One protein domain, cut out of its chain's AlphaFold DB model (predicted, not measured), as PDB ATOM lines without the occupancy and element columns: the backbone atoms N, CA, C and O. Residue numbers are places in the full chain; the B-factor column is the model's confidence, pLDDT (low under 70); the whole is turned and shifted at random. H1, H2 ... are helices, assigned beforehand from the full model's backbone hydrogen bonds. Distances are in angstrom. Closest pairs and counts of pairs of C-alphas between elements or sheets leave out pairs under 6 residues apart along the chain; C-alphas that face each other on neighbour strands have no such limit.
ATOM      1  N   LEU A  25     103.996 129.464  88.386       89.44
ATOM      2  CA  LEU A  25     103.180 129.628  87.178       89.44
ATOM      3  C   LEU A  25     103.905 129.115  85.923       89.44
ATOM      4  O   LEU A  25     103.254 128.602  85.016       89.44
ATOM      5  N   VAL A  26     105.244 129.168  85.885       90.50
ATOM      6  CA  VAL A  26     106.033 128.595  84.783       90.50
ATOM      7  C   VAL A  26     105.845 127.083  84.722       90.50
ATOM      8  O   VAL A  26     105.622 126.546  83.642       90.50
ATOM      9  N   GLU A  27     105.881 126.395  85.863       91.69
ATOM     10  CA  GLU A  27     105.692 124.944  85.902       91.69
ATOM     11  C   GLU A  27     104.266 124.553  85.491       91.69
ATOM     12  O   GLU A  27     104.089 123.649  84.676       91.69
ATOM     13  N   LEU A  28     103.246 125.258  85.990       94.31
ATOM     14  CA  LEU A  28     101.857 125.023  85.581       94.31
ATOM     15  C   LEU A  28     101.666 125.256  84.075       94.31
ATOM     16  O   LEU A  28     101.121 124.401  83.377       94.31
ATOM     17  N   THR A  29     102.213 126.358  83.558       94.75
ATOM     18  CA  THR A  29     102.217 126.675  82.123       94.75
ATOM     19  C   THR A  29     102.916 125.583  81.313       94.75
ATOM     20  O   THR A  29     102.411 125.171  80.273       94.75
ATOM     21  N   GLN A  30     104.045 125.048  81.788       94.19
ATOM     22  CA  GLN A  30     104.738 123.932  81.136       94.19
ATOM     23  C   GLN A  30     103.892 122.656  81.119       94.19
ATOM     24  O   GLN A  30     103.915 121.934  80.123       94.19
ATOM     25  N   LYS A  31     103.133 122.361  82.182       94.69
ATOM     26  CA  LYS A  31     102.239 121.191  82.219       94.69
ATOM     27  C   LYS A  31     101.095 121.327  81.212       94.69
ATOM     28  O   LYS A  31     100.855 120.381  80.463       94.69
ATOM     29  N   VAL A  32     100.460 122.497  81.130       94.75
ATOM     30  CA  VAL A  32      99.431 122.787  80.112       94.75
ATOM     31  C   VAL A  32     100.034 122.792  78.702       94.75
ATOM     32  O   VAL A  32      99.459 122.223  77.779       94.75
ATOM     33  N   GLY A  33     101.243 123.326  78.523       91.19
ATOM     34  CA  GLY A  33     101.972 123.250  77.254       91.19
ATOM     35  C   GLY A  33     102.322 121.814  76.847       91.19
ATOM     36  O   GLY A  33     102.227 121.461  75.675       91.19
ATOM     37  N   ALA A  34     102.665 120.948  77.803       89.88
ATOM     38  CA  ALA A  34     102.900 119.530  77.549       89.88
ATOM     39  C   ALA A  34     101.609 118.776  77.186       89.88
ATOM     40  O   ALA A  34     101.673 117.832  76.399       89.88
ATOM     41  N   LEU A  35     100.456 119.190  77.728       90.06
ATOM     42  CA  LEU A  35      99.144 118.741  77.261       90.06
ATOM     43  C   LEU A  35      98.903 119.197  75.818       90.06
ATOM     44  O   LEU A  35      98.554 118.365  74.999       90.06
ATOM     45  N   ALA A  36      99.166 120.463  75.480       84.94
ATOM     46  CA  ALA A  36      99.030 120.975  74.111       84.94
ATOM     47  C   ALA A  36      99.900 120.194  73.112       84.94
ATOM     48  O   ALA A  36      99.438 119.796  72.047       84.94
ATOM     49  N   TRP A  37     101.158 119.937  73.482       79.69
ATOM     50  CA  TRP A  37     102.080 119.136  72.683       79.69
ATOM     51  C   TRP A  37     101.590 117.700  72.509       79.69
ATOM     52  O   TRP A  37     101.681 117.156  71.412       79.69
ATOM     53  N   ALA A  38     101.071 117.088  73.581       77.12
ATOM     54  CA  ALA A  38     100.436 115.785  73.479       77.12
ATOM     55  C   ALA A  38      99.254 115.875  72.510       77.12
ATOM     56  O   ALA A  38      99.274 115.168  71.525       77.12
ATOM     57  N   SER A  39      98.328 116.813  72.689       67.94
ATOM     58  CA  SER A  39      97.140 117.018  71.853       67.94
ATOM     59  C   SER A  39      97.415 117.293  70.368       67.94
ATOM     60  O   SER A  39      96.590 116.952  69.537       67.94
ATOM     61  N   LEU A  40      98.540 117.897  69.977       62.34
ATOM     62  CA  LEU A  40      98.760 118.312  68.580       62.34
ATOM     63  C   LEU A  40      99.384 117.244  67.669       62.34
ATOM     64  O   LEU A  40      99.405 117.439  66.455       62.34
ATOM     65  N   GLY A  41      99.850 116.120  68.219       53.62
ATOM     66  CA  GLY A  41     100.524 115.083  67.437       53.62
ATOM     67  C   GLY A  41     101.820 115.578  66.782       53.62
ATOM     68  O   GLY A  41     102.230 116.733  66.906       53.62
ATOM     69  N   ARG A  42     102.546 114.675  66.125       50.00
ATOM     70  CA  ARG A  42     103.769 115.030  65.391       50.00
ATOM     71  C   ARG A  42     103.431 115.882  64.150       50.00
ATOM     72  O   ARG A  42     102.278 115.914  63.730       50.00
ATOM     73  N   PRO A  43     104.416 116.586  63.553       46.16
ATOM     74  CA  PRO A  43     104.201 117.466  62.394       46.16
ATOM     75  C   PRO A  43     103.578 116.803  61.147       46.16
ATOM     76  O   PRO A  43     103.232 117.508  60.203       46.16
ATOM     77  N   ASP A  44     103.387 115.484  61.129       45.78
ATOM     78  CA  ASP A  44     102.542 114.756  60.184       45.78
ATOM     79  C   ASP A  44     101.093 114.619  60.694       45.78
ATOM     80  O   ASP A  44     100.585 113.531  60.935       45.78
ATOM     81  N   VAL A  45     100.423 115.769  60.830       40.66
ATOM     82  CA  VAL A  45      98.959 115.965  60.774       40.66
ATOM     83  C   VAL A  45      98.076 114.822  61.290       40.66
ATOM     84  O   VAL A  45      97.486 114.069  60.521       40.66
ATOM     85  N   SER A  46      97.879 114.784  62.604       40.28
ATOM     86  CA  SER A  46      96.628 114.440  63.297       40.28
ATOM     87  C   SER A  46      96.856 114.738  64.778       40.28
ATOM     88  O   SER A  46      97.939 114.445  65.279       40.28
ATOM     89  N   PHE A  47      95.844 115.240  65.499       47.09
ATOM     90  CA  PHE A  47      95.738 115.019  66.956       47.09
ATOM     91  C   PHE A  47      96.203 113.573  67.234       47.09
ATOM     92  O   PHE A  47      95.862 112.736  66.384       47.09
ATOM     93  N   PRO A  48      96.972 113.215  68.296       47.72
ATOM     94  CA  PRO A  48      97.243 111.803  68.550       47.72
ATOM     95  C   PRO A  48      95.898 111.145  68.483       47.72
ATOM     96  O   PRO A  48      95.002 111.580  69.200       47.72
ATOM     97  N   GLN A  49      95.725 110.210  67.557       52.34
ATOM     98  CA  GLN A  49      94.507 109.439  67.518       52.34
ATOM     99  C   GLN A  49      94.488 108.783  68.895       52.34
ATOM    100  O   GLN A  49      95.314 107.896  69.129       52.34
ATOM    101  N   PRO A  50      93.629 109.205  69.846       53.59
ATOM    102  CA  PRO A  50      93.650 108.672  71.201       53.59
ATOM    103  C   PRO A  50      93.071 107.249  71.209       53.59
ATOM    104  O   PRO A  50      92.509 106.794  72.196       53.59
ATOM    105  N   SER A  51      93.117 106.565  70.068       55.72
ATOM    106  CA  SER A  51      92.754 105.179  69.873       55.72
ATOM    107  C   SER A  51      93.937 104.246  70.108       55.72
ATOM    108  O   SER A  51      93.699 103.068  70.340       55.72
ATOM    109  N   ASP A  52      95.194 104.712  70.029       67.31
ATOM    110  CA  ASP A  52      96.321 103.872  70.443       67.31
ATOM    111  C   ASP A  52      96.570 103.982  71.956       67.31
ATOM    112  O   ASP A  52      96.399 105.027  72.592       67.31
ATOM    113  N   SER A  53      96.926 102.855  72.569       71.94
ATOM    114  CA  SER A  53      97.065 102.745  74.025       71.94
ATOM    115  C   SER A  53      98.136 103.686  74.584       71.94
ATOM    116  O   SER A  53      98.024 104.168  75.713       71.94
ATOM    117  N   TRP A  54      99.157 103.996  73.782       72.25
ATOM    118  CA  TRP A  54     100.224 104.913  74.158       72.25
ATOM    119  C   TRP A  54      99.749 106.371  74.211       72.25
ATOM    120  O   TRP A  54     100.008 107.058  75.200       72.25
ATOM    121  N   GLY A  55      99.019 106.839  73.199       78.88
ATOM    122  CA  GLY A  55      98.444 108.179  73.138       78.88
ATOM    123  C   GLY A  55      97.433 108.418  74.256       78.88
ATOM    124  O   GLY A  55      97.491 109.456  74.917       78.88
ATOM    125  N   ARG A  56      96.580 107.426  74.555       82.81
ATOM    126  CA  ARG A  56      95.659 107.467  75.708       82.81
ATOM    127  C   ARG A  56      96.400 107.617  77.030       82.81
ATOM    128  O   ARG A  56      96.081 108.506  77.820       82.81
ATOM    129  N   ALA A  57      97.417 106.784  77.258       84.06
ATOM    130  CA  ALA A  57      98.218 106.831  78.478       84.06
ATOM    131  C   ALA A  57      98.971 108.164  78.620       84.06
ATOM    132  O   ALA A  57      99.026 108.729  79.715       84.06
ATOM    133  N   LEU A  58      99.512 108.698  77.518       85.56
ATOM    134  CA  LEU A  58     100.178 109.997  77.500       85.56
ATOM    135  C   LEU A  58      99.203 111.123  77.866       85.56
ATOM    136  O   LEU A  58      99.511 111.904  78.765       85.56
ATOM    137  N   MET A  59      98.035 111.188  77.219       88.75
ATOM    138  CA  MET A  59      97.002 112.191  77.507       88.75
ATOM    139  C   MET A  59      96.551 112.128  78.966       88.75
ATOM    140  O   MET A  59      96.595 113.140  79.669       88.75
ATOM    141  N   CYS A  60      96.221 110.928  79.450       89.69
ATOM    142  CA  CYS A  60      95.856 110.691  80.841       89.69
ATOM    143  C   CYS A  60      96.937 111.208  81.803       89.69
ATOM    144  O   CYS A  60      96.650 111.975  82.720       89.69
ATOM    145  N   ASN A  61      98.208 110.875  81.553       89.25
ATOM    146  CA  ASN A  61      99.312 111.333  82.388       89.25
ATOM    147  C   ASN A  61      99.460 112.865  82.391       89.25
ATOM    148  O   ASN A  61      99.718 113.448  83.445       89.25
ATOM    149  N   ARG A  62      99.291 113.538  81.244       92.31
ATOM    150  CA  ARG A  62      99.362 115.009  81.175       92.31
ATOM    151  C   ARG A  62      98.252 115.669  81.987       92.31
ATOM    152  O   ARG A  62      98.549 116.565  82.775       92.31
ATOM    153  N   LEU A  63      97.025 115.181  81.860       94.62
ATOM    154  CA  LEU A  63      95.867 115.697  82.590       94.62
ATOM    155  C   LEU A  63      95.976 115.442  84.100       94.62
ATOM    156  O   LEU A  63      95.773 116.350  84.908       94.62
ATOM    157  N   LEU A  64      96.416 114.245  84.498       92.62
ATOM    158  CA  LEU A  64      96.676 113.913  85.900       92.62
ATOM    159  C   LEU A  64      97.794 114.766  86.511       92.62
ATOM    160  O   LEU A  64      97.725 115.115  87.687       92.62
ATOM    161  N   ASN A  65      98.819 115.136  85.737       92.44
ATOM    162  CA  ASN A  65      99.877 116.021  86.228       92.44
ATOM    163  C   ASN A  65      99.374 117.447  86.487       92.44
ATOM    164  O   ASN A  65      99.841 118.068  87.440       92.44
ATOM    165  N   ILE A  66      98.445 117.958  85.671       95.50
ATOM    166  CA  ILE A  66      97.777 119.246  85.924       95.50
ATOM    167  C   ILE A  66      96.921 119.128  87.187       95.50
ATOM    168  O   ILE A  66      97.126 119.891  88.124       95.50
ATOM    169  N   THR A  67      96.068 118.102  87.260       95.44
ATOM    170  CA  THR A  67      95.193 117.832  88.415       95.44
ATOM    171  C   THR A  67      95.991 117.765  89.722       95.44
ATOM    172  O   THR A  67      95.700 118.487  90.672       95.44
ATOM    173  N   ARG A  68      97.068 116.964  89.759       91.44
ATOM    174  CA  ARG A  68      97.945 116.830  90.935       91.44
ATOM    175  C   ARG A  68      98.561 118.163  91.338       91.44
ATOM    176  O   ARG A  68      98.669 118.452  92.527       91.44
ATOM    177  N   TYR A  69      99.001 118.948  90.359       92.38
ATOM    178  CA  TYR A  69      99.589 120.250  90.627       92.38
ATOM    179  C   TYR A  69      98.544 121.197  91.227       92.38
ATOM    180  O   TYR A  69      98.802 121.796  92.263       92.38
ATOM    181  N   CYS A  70      97.337 121.261  90.673       94.19
ATOM    182  CA  CYS A  70      96.254 122.038  91.268       94.19
ATOM    183  C   CYS A  70      95.951 121.605  92.712       94.19
ATOM    184  O   CYS A  70      95.916 122.460  93.593       94.19
ATOM    185  N   CYS A  71      95.857 120.299  92.998       90.88
ATOM    186  CA  CYS A  71      95.649 119.806  94.368       90.88
ATOM    187  C   CYS A  71      96.763 120.228  95.334       90.88
ATOM    188  O   CYS A  71      96.501 120.622  96.467       90.88
ATOM    189  N   ALA A  72      98.017 120.147  94.892       87.75
ATOM    190  CA  ALA A  72      99.178 120.534  95.686       87.75
ATOM    191  C   ALA A  72      99.166 122.018  96.088       87.75
ATOM    192  O   ALA A  72      99.674 122.396  97.151       87.75
ATOM    193  N   TRP A  73      98.602 122.859  95.224       90.31
ATOM    194  CA  TRP A  73      98.743 124.307  95.294       90.31
ATOM    195  C   TRP A  73      97.497 125.051  95.738       90.31
ATOM    196  O   TRP A  73      97.637 126.157  96.257       90.31
ATOM    197  N   ALA A  74      96.317 124.448  95.600       90.56
ATOM    198  CA  ALA A  74      95.100 125.009  96.154       90.56
ATOM    199  C   ALA A  74      95.251 125.131  97.681       90.56
ATOM    200  O   ALA A  74      95.606 124.171  98.379       90.56
ATOM    201  N   GLY A  75      95.015 126.332  98.206       90.38
ATOM    202  CA  GLY A  75      95.058 126.646  99.637       90.38
ATOM    203  C   GLY A  75      93.877 126.102 100.448       90.38
ATOM    204  O   GLY A  75      93.719 126.475 101.609       90.38
ATOM    205  N   VAL A  76      93.059 125.220  99.867       90.25
ATOM    206  CA  VAL A  76      91.875 124.628 100.504       90.25
ATOM    207  C   VAL A  76      92.225 123.402 101.356       90.25
ATOM    208  O   VAL A  76      93.272 122.775 101.181       90.25
ATOM    209  N   ALA A  77      91.340 123.065 102.299       90.31
ATOM    210  CA  ALA A  77      91.544 121.961 103.239       90.31
ATOM    211  C   ALA A  77      91.509 120.582 102.559       90.31
ATOM    212  O   ALA A  77      92.361 119.742 102.845       90.31
ATOM    213  N   ASP A  78      90.550 120.376 101.653       92.25
ATOM    214  CA  ASP A  78      90.415 119.156 100.860       92.25
ATOM    215  C   ASP A  78      90.241 119.521  99.376       92.25
ATOM    216  O   ASP A  78      89.127 119.794  98.924       92.25
ATOM    217  N   PRO A  79      91.339 119.591  98.605       92.69
ATOM    218  CA  PRO A  79      91.265 119.947  97.194       92.69
ATOM    219  C   PRO A  79      90.612 118.860  96.337       92.69
ATOM    220  O   PRO A  79      90.124 119.167  95.255       92.69
ATOM    221  N   VAL A  80      90.600 117.604  96.794       93.12
ATOM    222  CA  VAL A  80      89.937 116.516  96.067       93.12
ATOM    223  C   VAL A  80      88.433 116.698  96.158       93.12
ATOM    224  O   VAL A  80      87.762 116.652  95.130       93.12
ATOM    225  N   GLU A  81      87.917 116.946  97.361       94.38
ATOM    226  CA  GLU A  81      86.491 117.213  97.544       94.38
ATOM    227  C   GLU A  81      86.065 118.503  96.841       94.38
ATOM    228  O   GLU A  81      85.083 118.494  96.104       94.38
ATOM    229  N   ALA A  82      86.861 119.572  96.938       96.44
ATOM    230  CA  ALA A  82      86.577 120.818  96.227       96.44
ATOM    231  C   ALA A  82      86.494 120.624  94.698       96.44
ATOM    232  O   ALA A  82      85.662 121.245  94.043       96.44
ATOM    233  N   MET A  83      87.304 119.735  94.107       96.75
ATOM    234  CA  MET A  83      87.190 119.399  92.678       96.75
ATOM    235  C   MET A  83      85.932 118.590  92.342       96.75
ATOM    236  O   MET A  83      85.428 118.709  91.226       96.75
ATOM    237  N   ARG A  84      85.420 117.766  93.268       96.88
ATOM    238  CA  ARG A  84      84.133 117.074  93.087       96.88
ATOM    239  C   ARG A  84      82.979 118.069  93.103       96.88
ATOM    240  O   ARG A  84      82.186 118.090  92.170       96.88
ATOM    241  N   GLU A  85      82.953 118.945  94.104       97.56
ATOM    242  CA  GLU A  85      81.950 120.009  94.213       97.56
ATOM    243  C   GLU A  85      81.960 120.922  92.980       97.56
ATOM    244  O   GLU A  85      80.909 121.290  92.457       97.56
ATOM    245  N   GLU A  86      83.151 121.245  92.476       98.12
ATOM    246  CA  GLU A  86      83.312 122.031  91.259       98.12
ATOM    247  C   GLU A  86      82.809 121.298  90.009       98.12
ATOM    248  O   GLU A  86      82.125 121.894  89.179       98.12
ATOM    249  N   TYR A  87      83.079 119.998  89.882       97.81
ATOM    250  CA  TYR A  87      82.517 119.184  88.803       97.81
ATOM    251  C   TYR A  87      80.983 119.173  88.843       97.81
ATOM    252  O   TYR A  87      80.344 119.435  87.824       97.81
ATOM    253  N   ASP A  88      80.390 118.950  90.019       97.69
ATOM    254  CA  ASP A  88      78.936 118.970  90.198       97.69
ATOM    255  C   ASP A  88      78.344 120.346  89.846       97.69
ATOM    256  O   ASP A  88      77.321 120.440  89.155       97.69
ATOM    257  N   ARG A  89      79.015 121.434  90.248       97.69
ATOM    258  CA  ARG A  89      78.652 122.804  89.857       97.69
ATOM    259  C   ARG A  89      78.707 122.979  88.339       97.69
ATOM    260  O   ARG A  89      77.761 123.516  87.756       97.69
ATOM    261  N   ALA A  90      79.771 122.509  87.689       96.50
ATOM    262  CA  ALA A  90      79.940 122.591  86.242       96.50
ATOM    263  C   ALA A  90      78.867 121.789  85.486       96.50
ATOM    264  O   ALA A  90      78.349 122.279  84.482       96.50
ATOM    265  N   CYS A  91      78.452 120.618  85.986       96.00
ATOM    266  CA  CYS A  91      77.332 119.860  85.420       96.00
ATOM    267  C   CYS A  91      76.024 120.667  85.401       96.00
ATOM    268  O   CYS A  91      75.249 120.565  84.446       96.00
ATOM    269  N   VAL A  92      75.774 121.470  86.440       97.19
ATOM    270  CA  VAL A  92      74.577 122.317  86.545       97.19
ATOM    271  C   VAL A  92      74.681 123.555  85.651       97.19
ATOM    272  O   VAL A  92      73.717 123.893  84.963       97.19
ATOM    273  N   LEU A  93      75.829 124.236  85.653       95.06
ATOM    274  CA  LEU A  93      76.028 125.487  84.910       95.06
ATOM    275  C   LEU A  93      76.213 125.274  83.405       95.06
ATOM    276  O   LEU A  93      75.819 126.125  82.606       95.06
ATOM    277  N   HIS A  94      76.775 124.130  83.020       93.12
ATOM    278  CA  HIS A  94      77.103 123.794  81.640       93.12
ATOM    279  C   HIS A  94      76.579 122.392  81.272       93.12
ATOM    280  O   HIS A  94      77.374 121.476  81.038       93.12
ATOM    281  N   PRO A  95      75.245 122.193  81.199       93.19
ATOM    282  CA  PRO A  95      74.666 120.878  80.938       93.19
ATOM    283  C   PRO A  95      75.214 120.252  79.652       93.19
ATOM    284  O   PRO A  95      75.127 120.838  78.574       93.19
ATOM    285  N   GLY A  96      75.787 119.053  79.778       91.69
ATOM    286  CA  GLY A  96      76.367 118.301  78.663       91.69
ATOM    287  C   GLY A  96      77.744 118.781  78.194       91.69
ATOM    288  O   GLY A  96      78.309 118.152  77.310       91.69
ATOM    289  N   MET A  97      78.314 119.835  78.782       93.94
ATOM    290  CA  MET A  97      79.565 120.453  78.317       93.94
ATOM    291  C   MET A  97      80.765 120.217  79.243       93.94
ATOM    292  O   MET A  97      81.848 120.745  78.986       93.94
ATOM    293  N   THR A  98      80.612 119.404  80.289       95.62
ATOM    294  CA  THR A  98      81.742 118.944  81.104       95.62
ATOM    295  C   THR A  98      82.733 118.145  80.254       95.62
ATOM    296  O   THR A  98      82.367 117.524  79.254       95.62
ATOM    297  N   LEU A  99      84.024 118.180  80.595       94.88
ATOM    298  CA  LEU A  99      85.060 117.706  79.664       94.88
ATOM    299  C   LEU A  99      85.138 116.175  79.532       94.88
ATOM    300  O   LEU A  99      85.820 115.676  78.636       94.88
ATOM    301  N   ASP A 100      84.424 115.428  80.371       93.81
ATOM    302  CA  ASP A 100      84.181 113.989  80.242       93.81
ATOM    303  C   ASP A 100      83.121 113.658  79.172       93.81
ATOM    304  O   ASP A 100      83.254 112.654  78.459       93.81
ATOM    305  N   SER A 101      82.128 114.538  78.994       92.12
ATOM    306  CA  SER A 101      81.025 114.405  78.030       92.12
ATOM    307  C   SER A 101      81.523 114.223  76.590       92.12
ATOM    308  O   SER A 101      82.578 114.757  76.241       92.12
ATOM    309  N   PRO A 102      80.796 113.501  75.711       88.25
ATOM    310  CA  PRO A 102      81.128 113.413  74.288       88.25
ATOM    311  C   PRO A 102      80.924 114.722  73.508       88.25
ATOM    312  O   PRO A 102      81.504 114.847  72.434       88.25
ATOM    313  N   GLU A 103      80.142 115.673  74.025       91.38
ATOM    314  CA  GLU A 103      79.733 116.885  73.295       91.38
ATOM    315  C   GLU A 103      80.888 117.843  72.944       91.38
ATOM    316  O   GLU A 103      81.016 118.206  71.770       91.38
ATOM    317  N   PRO A 104      81.765 118.276  73.882       89.00
ATOM    318  CA  PRO A 104      82.864 119.156  73.510       89.00
ATOM    319  C   PRO A 104      83.848 118.444  72.574       89.00
ATOM    320  O   PRO A 104      84.176 117.268  72.731       89.00
ATOM    321  N   THR A 105      84.380 119.171  71.598       87.44
ATOM    322  CA  THR A 105      85.553 118.745  70.821       87.44
ATOM    323  C   THR A 105      86.820 118.848  71.669       87.44
ATOM    324  O   THR A 105      86.874 119.622  72.623       87.44
ATOM    325  N   ASP A 106      87.889 118.133  71.310       85.25
ATOM    326  CA  ASP A 106      89.158 118.246  72.046       85.25
ATOM    327  C   ASP A 106      89.762 119.659  71.987       85.25
ATOM    328  O   ASP A 106      90.408 120.097  72.937       85.25
ATOM    329  N   ALA A 107      89.492 120.413  70.917       85.25
ATOM    330  CA  ALA A 107      89.861 121.824  70.832       85.25
ATOM    331  C   ALA A 107      89.109 122.678  71.867       85.25
ATOM    332  O   ALA A 107      89.717 123.537  72.499       85.25
ATOM    333  N   GLN A 108      87.813 122.422  72.082       90.19
ATOM    334  CA  GLN A 108      87.025 123.097  73.122       90.19
ATOM    335  C   GLN A 108      87.473 122.689  74.529       90.19
ATOM    336  O   GLN A 108      87.599 123.553  75.390       90.19
ATOM    337  N   ARG A 109      87.793 121.404  74.752       93.56
ATOM    338  CA  ARG A 109      88.371 120.943  76.028       93.56
ATOM    339  C   ARG A 109      89.689 121.651  76.332       93.56
ATOM    340  O   ARG A 109      89.896 122.132  77.441       93.56
ATOM    341  N   PHE A 110      90.570 121.751  75.335       92.62
ATOM    342  CA  PHE A 110      91.839 122.455  75.488       92.62
ATOM    343  C   PHE A 110      91.647 123.955  75.727       92.62
ATOM    344  O   PHE A 110      92.326 124.516  76.583       92.62
ATOM    345  N   ALA A 111      90.714 124.593  75.015       92.75
ATOM    346  CA  ALA A 111      90.390 125.999  75.221       92.75
ATOM    347  C   ALA A 111      89.944 126.272  76.667       92.75
ATOM    348  O   ALA A 111      90.487 127.186  77.274       92.75
ATOM    349  N   ALA A 112      89.070 125.437  77.239       96.44
ATOM    350  CA  ALA A 112      88.635 125.562  78.633       96.44
ATOM    351  C   ALA A 112      89.804 125.419  79.631       96.44
ATOM    352  O   ALA A 112      89.937 126.200  80.564       96.44
ATOM    353  N   VAL A 113      90.724 124.472  79.403       97.62
ATOM    354  CA  VAL A 113      91.933 124.326  80.244       97.62
ATOM    355  C   VAL A 113      92.850 125.556  80.152       97.62
ATOM    356  O   VAL A 113      93.454 125.956  81.145       97.62
ATOM    357  N   VAL A 114      92.995 126.152  78.964       97.06
ATOM    358  CA  VAL A 114      93.812 127.363  78.770       97.06
ATOM    359  C   VAL A 114      93.140 128.604  79.354       97.06
ATOM    360  O   VAL A 114      93.841 129.458  79.893       97.06
ATOM    361  N   GLU A 115      91.816 128.702  79.262       97.44
ATOM    362  CA  GLU A 115      91.019 129.747  79.905       97.44
ATOM    363  C   GLU A 115      91.273 129.752  81.415       97.44
ATOM    364  O   GLU A 115      91.781 130.746  81.933       97.44
ATOM    365  N   GLU A 116      91.095 128.611  82.085       97.81
ATOM    366  CA  GLU A 116      91.345 128.500  83.528       97.81
ATOM    367  C   GLU A 116      92.822 128.705  83.908       97.81
ATOM    368  O   GLU A 116      93.144 129.279  84.949       97.81
ATOM    369  N   LEU A 117      93.776 128.306  83.056       97.56
ATOM    370  CA  LEU A 117      95.183 128.678  83.262       97.56
ATOM    371  C   LEU A 117      95.368 130.204  83.243       97.56
ATOM    372  O   LEU A 117      96.150 130.742  84.033       97.56
ATOM    373  N   GLY A 118      94.694 130.892  82.321       96.38
ATOM    374  CA  GLY A 118      94.693 132.348  82.225       96.38
ATOM    375  C   GLY A 118      94.100 133.003  83.469       96.38
ATOM    376  O   GLY A 118      94.651 133.991  83.949       96.38
ATOM    377  N   GLU A 119      93.050 132.411  84.029       96.38
ATOM    378  CA  GLU A 119      92.424 132.820  85.286       96.38
ATOM    379  C   GLU A 119      93.370 132.676  86.483       96.38
ATOM    380  O   GLU A 119      93.620 133.645  87.209       96.38
ATOM    381  N   VAL A 120      94.041 131.527  86.612       96.06
ATOM    382  CA  VAL A 120      95.105 131.335  87.612       96.06
ATOM    383  C   VAL A 120      96.228 132.358  87.423       96.06
ATOM    384  O   VAL A 120      96.682 132.970  88.391       96.06
ATOM    385  N   ALA A 121      96.684 132.583  86.186       94.12
ATOM    386  CA  ALA A 121      97.727 133.564  85.896       94.12
ATOM    387  C   ALA A 121      97.295 134.972  86.329       94.12
ATOM    388  O   ALA A 121      98.047 135.667  87.017       94.12
ATOM    389  N   ARG A 122      96.063 135.357  85.994       93.38
ATOM    390  CA  ARG A 122      95.442 136.634  86.347       93.38
ATOM    391  C   ARG A 122      95.315 136.812  87.860       93.38
ATOM    392  O   ARG A 122      95.596 137.895  88.359       93.38
ATOM    393  N   ALA A 123      94.999 135.753  88.602       92.88
ATOM    394  CA  ALA A 123      94.955 135.771  90.064       92.88
ATOM    395  C   ALA A 123      96.339 135.885  90.739       92.88
ATOM    396  O   ALA A 123      96.428 136.141  91.940       92.88
ATOM    397  N   THR A 124      97.431 135.717  89.982       89.38
ATOM    398  CA  THR A 124      98.816 135.786  90.489       89.38
ATOM    399  C   THR A 124      99.572 137.051  90.086       89.38
ATOM    400  O   THR A 124     100.737 137.209  90.462       89.38
ATOM    401  N   THR A 125      98.952 137.961  89.329       89.94
ATOM    402  CA  THR A 125      99.606 139.213  88.933       89.94
ATOM    403  C   THR A 125      99.772 140.160  90.121       89.94
ATOM    404  O   THR A 125      99.069 140.087  91.128       89.94
ATOM    405  N   TYR A 126     100.725 141.087  90.006       85.69
ATOM    406  CA  TYR A 126     101.047 142.047  91.068       85.69
ATOM    407  C   TYR A 126      99.888 142.997  91.411       85.69
ATOM    408  O   TYR A 126      99.880 143.592  92.486       85.69
ATOM    409  N   ASP A 127      98.934 143.163  90.498       88.81
ATOM    410  CA  ASP A 127      97.771 144.032  90.629       88.81
ATOM    411  C   ASP A 127      96.461 143.267  90.863       88.81
ATOM    412  O   ASP A 127      95.415 143.909  90.959       88.81
ATOM    413  N   ALA A 128      96.507 141.936  91.010       88.25
ATOM    414  CA  ALA A 128      95.335 141.071  91.156       88.25
ATOM    415  C   ALA A 128      94.365 141.537  92.257       88.25
ATOM    416  O   ALA A 128      93.158 141.496  92.072       88.25
ATOM    417  N   GLN A 129      94.888 142.037  93.379       85.06
ATOM    418  CA  GLN A 129      94.104 142.481  94.542       85.06
ATOM    419  C   GLN A 129      93.891 144.006  94.578       85.06
ATOM    420  O   GLN A 129      93.821 144.614  95.645       85.06
ATOM    421  N   THR A 130      93.862 144.649  93.411       85.75
ATOM    422  CA  THR A 130      93.619 146.093  93.272       85.75
ATOM    423  C   THR A 130      92.328 146.340  92.507       85.75
ATOM    424  O   THR A 130      91.887 145.484  91.754       85.75
ATOM    425  N   ASP A 131      91.782 147.555  92.580       82.31
ATOM    426  CA  ASP A 131      90.578 147.941  91.822       82.31
ATOM    427  C   ASP A 131      90.734 147.837  90.288       82.31
ATOM    428  O   ASP A 131      89.756 147.943  89.549       82.31
ATOM    429  N   ARG A 132      91.970 147.672  89.792       81.88
ATOM    430  CA  ARG A 132      92.275 147.433  88.372       81.88
ATOM    431  C   ARG A 132      92.415 145.949  88.038       81.88
ATOM    432  O   ARG A 132      92.239 145.576  86.882       81.88
ATOM    433  N   GLY A 133      92.754 145.127  89.028       75.69
ATOM    434  CA  GLY A 133      92.850 143.685  88.886       75.69
ATOM    435  C   GLY A 133      91.460 143.082  88.969       75.69
ATOM    436  O   GLY A 133      90.844 143.063  90.025       75.69
ATOM    437  N   HIS A 134      90.949 142.555  87.862       78.44
ATOM    438  CA  HIS A 134      89.660 141.856  87.865       78.44
ATOM    439  C   HIS A 134      89.759 140.414  88.390       78.44
ATOM    440  O   HIS A 134      88.851 139.632  88.122       78.44
ATOM    441  N   ALA A 135      90.865 140.051  89.064       85.44
ATOM    442  CA  ALA A 135      91.230 138.698  89.507       85.44
ATOM    443  C   ALA A 135      90.099 137.975  90.245       85.44
ATOM    444  O   ALA A 135      89.499 138.536  91.161       85.44
ATOM    445  N   GLY A 136      89.851 136.722  89.862       86.12
ATOM    446  CA  GLY A 136      89.129 135.789  90.716       86.12
ATOM    447  C   GLY A 136      89.983 135.325  91.900       86.12
ATOM    448  O   GLY A 136      91.123 135.765  92.095       86.12
ATOM    449  N   ASP A 137      89.422 134.433  92.712       92.88
ATOM    450  CA  ASP A 137      90.151 133.820  93.819       92.88
ATOM    451  C   ASP A 137      91.091 132.724  93.298       92.88
ATOM    452  O   ASP A 137      90.652 131.749  92.698       92.88
ATOM    453  N   ARG A 138      92.397 132.857  93.561       93.44
ATOM    454  CA  ARG A 138      93.424 131.946  93.027       93.44
ATOM    455  C   ARG A 138      93.145 130.479  93.354       93.44
ATOM    456  O   ARG A 138      93.399 129.613  92.519       93.44
ATOM    457  N   ASP A 139      92.723 130.192  94.581       94.75
ATOM    458  CA  ASP A 139      92.511 128.812  95.010       94.75
ATOM    459  C   ASP A 139      91.284 128.221  94.308       94.75
ATOM    460  O   ASP A 139      91.341 127.083  93.850       94.75
ATOM    461  N   THR A 140      90.242 129.028  94.116       96.19
ATOM    462  CA  THR A 140      89.069 128.701  93.298       96.19
ATOM    463  C   THR A 140      89.454 128.404  91.845       96.19
ATOM    464  O   THR A 140      89.074 127.352  91.333       96.19
ATOM    465  N   GLU A 141      90.279 129.236  91.198       97.62
ATOM    466  CA  GLU A 141      90.703 128.983  89.804       97.62
ATOM    467  C   GLU A 141      91.605 127.743  89.679       97.62
ATOM    468  O   GLU A 141      91.531 126.989  88.707       97.62
ATOM    469  N   LEU A 142      92.439 127.458  90.687       97.25
ATOM    470  CA  LEU A 142      93.210 126.209  90.727       97.25
ATOM    471  C   LEU A 142      92.294 124.983  90.825       97.25
ATOM    472  O   LEU A 142      92.563 123.975  90.164       97.25
ATOM    473  N   ILE A 143      91.227 125.053  91.628       97.94
ATOM    474  CA  ILE A 143      90.233 123.981  91.732       97.94
ATOM    475  C   ILE A 143      89.488 123.799  90.406       97.94
ATOM    476  O   ILE A 143      89.404 122.661  89.946       97.94
ATOM    477  N   GLN A 144      89.051 124.877  89.749       98.19
ATOM    478  CA  GLN A 144      88.406 124.816  88.428       98.19
ATOM    479  C   GLN A 144      89.317 124.171  87.380       98.19
ATOM    480  O   GLN A 144      88.947 123.165  86.766       98.19
ATOM    481  N   LEU A 145      90.559 124.645  87.253       98.44
ATOM    482  CA  LEU A 145      91.545 124.061  86.342       98.44
ATOM    483  C   LEU A 145      91.787 122.569  86.620       98.44
ATOM    484  O   LEU A 145      91.884 121.756  85.697       98.44
ATOM    485  N   GLY A 146      91.901 122.199  87.898       97.81
ATOM    486  CA  GLY A 146      92.103 120.814  88.305       97.81
ATOM    487  C   GLY A 146      90.891 119.928  88.015       97.81
ATOM    488  O   GLY A 146      91.068 118.825  87.499       97.81
ATOM    489  N   ALA A 147      89.677 120.420  88.265       97.94
ATOM    490  CA  ALA A 147      88.429 119.719  87.984       97.94
ATOM    491  C   ALA A 147      88.227 119.500  86.476       97.94
ATOM    492  O   ALA A 147      87.916 118.382  86.062       97.94
ATOM    493  N   LEU A 148      88.498 120.509  85.638       98.25
ATOM    494  CA  LEU A 148      88.478 120.368  84.176       98.25
ATOM    495  C   LEU A 148      89.466 119.299  83.697       98.25
ATOM    496  O   LEU A 148      89.108 118.418  82.907       98.25
ATOM    497  N   ALA A 149      90.710 119.351  84.185       97.50
ATOM    498  CA  ALA A 149      91.733 118.376  83.824       97.50
ATOM    499  C   ALA A 149      91.348 116.955  84.273       97.50
ATOM    500  O   ALA A 149      91.504 116.007  83.499       97.50
ATOM    501  N   ALA A 150      90.804 116.804  85.484       96.56
ATOM    502  CA  ALA A 150      90.340 115.526  86.009       96.56
ATOM    503  C   ALA A 150      89.164 114.967  85.196       96.56
ATOM    504  O   ALA A 150      89.195 113.798  84.811       96.56
ATOM    505  N   ALA A 151      88.170 115.802  84.877       96.38
ATOM    506  CA  ALA A 151      87.023 115.423  84.057       96.38
ATOM    507  C   ALA A 151      87.473 114.930  82.681       96.38
ATOM    508  O   ALA A 151      87.090 113.843  82.255       96.38
ATOM    509  N   TRP A 152      88.377 115.650  82.011       95.12
ATOM    510  CA  TRP A 152      88.913 115.191  80.729       95.12
ATOM    511  C   TRP A 152      89.701 113.875  80.874       95.12
ATOM    512  O   TRP A 152      89.576 112.983  80.033       95.12
ATOM    513  N   ALA A 153      90.466 113.696  81.956       93.56
ATOM    514  CA  ALA A 153      91.248 112.478  82.177       93.56
ATOM    515  C   ALA A 153      90.381 111.211  82.258       93.56
ATOM    516  O   ALA A 153      90.843 110.144  81.846       93.56
ATOM    517  N   THR A 154      89.128 111.322  82.725       92.88
ATOM    518  CA  THR A 154      88.194 110.181  82.814       92.88
ATOM    519  C   THR A 154      88.051 109.452  81.478       92.88
ATOM    520  O   THR A 154      88.058 108.225  81.438       92.88
ATOM    521  N   ARG A 155      88.073 110.194  80.361       90.31
ATOM    522  CA  ARG A 155      87.941 109.668  78.994       90.31
ATOM    523  C   ARG A 155      89.065 108.719  78.583       90.31
ATOM    524  O   ARG A 155      88.918 108.007  77.591       90.31
ATOM    525  N   TYR A 156      90.176 108.724  79.317       85.94
ATOM    526  CA  TYR A 156      91.357 107.897  79.066       85.94
ATOM    527  C   TYR A 156      91.615 106.866  80.171       85.94
ATOM    528  O   TYR A 156      92.424 105.964  79.965       85.94
ATOM    529  N   THR A 157      90.950 106.978  81.326       75.69
ATOM    530  CA  THR A 157      90.980 105.960  82.390       75.69
ATOM    531  C   THR A 157      89.852 104.944  82.251       75.69
ATOM    532  O   THR A 157      89.965 103.833  82.764       75.69
ATOM    533  N   THR A 158      88.783 105.287  81.531       60.53
ATOM    534  CA  THR A 158      87.715 104.362  81.162       60.53
ATOM    535  C   THR A 158      87.975 103.782  79.769       60.53
ATOM    536  O   THR A 158      87.518 104.322  78.764       60.53
TER     537      THR A 158
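Overview. This is residues 25 to 158 of the 161 residues of an uncharacterized protein of Actinomyces succiniciruminis (UniProt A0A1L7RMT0). Four helices, H1, H2, H5 and H4, stand side by side as a four-cornered bundle, each running opposite ways to its two neighbours round the bundle, and a fifth helix, H3, crosses H5 from outside. Long loops lie at opposite ends of the bundle, residues 41 to 52 at one and residues 124 to 137 at the other. The printed part has 134 residues with five named helices, H1 to H5 in order along the chain, and no named strand; its class is all helix. It is compact, with a radius of gyration of the C-alphas of 15.0 A, and only just elongated, with spans of 47 by 31 by 24 A.

Arrangement. H1, residues 25 to 40, and H2, residues 53 to 73, form a helical hairpin at a shallow tilt of 18 degrees; their closest C-alphas, those of Leu 35 and Arg 62, are 5.4 A apart. H2 touches H5, residues 138 to 157, with Thr 67 and Gly 146 closest, their C-alphas 4.3 A apart; the two run opposite ways at a shallow tilt of 21 degrees. H3, residues 79 to 93, touches H5 about perpendicular, at 81 degrees, and meets residues 143 to 151 of H5 alone; the closest C-alphas are those of Met 83 and Ala 147, 4.9 A apart. H2 and H3 are close but not clearly touching, with 2 pairs of C-alphas within 8 A. H4, residues 106 to 123, and H5 form a second helical hairpin at a shallow tilt of 21 degrees, with the C-alphas of Ala 123 and Arg 138 closest at 5.1 A. H4 also touches H1, opposite ways at a shallow tilt of 8 degrees; their closest C-alphas, those of Leu 25 and Ala 121, are 6.8 A apart. H5 is the hub, touching three helices. H1 and H5 are apart, as are H2 and H4. In H1, H2, H3 and H4 every O i to N i+4 pair is within hydrogen-bond range; in H5, 14 of 16 are.

Along the chain. H1 begins at C-alpha 25, (103.180, 129.628, 87.178), and is 22.2 A long from first to last C-alpha. H2 is 30.3 A long, H3 20.3 A and H4 25.8 A. H5, 28.2 A long, ends at C-alpha 157, (90.980, 105.960, 82.390).

Size, cuts and confidence. The two C-alphas farthest apart, those of Asp 52 and Asp 131, are 49.3 A from each other. The printed part has no cut. The link from H2 to H3 is tight; those from H1 to H2, H3 to H4 and H4 to H5 are long. The mean pLDDT of the printed part is 87.2; residues 39 to 52 and residue 158 are under 70.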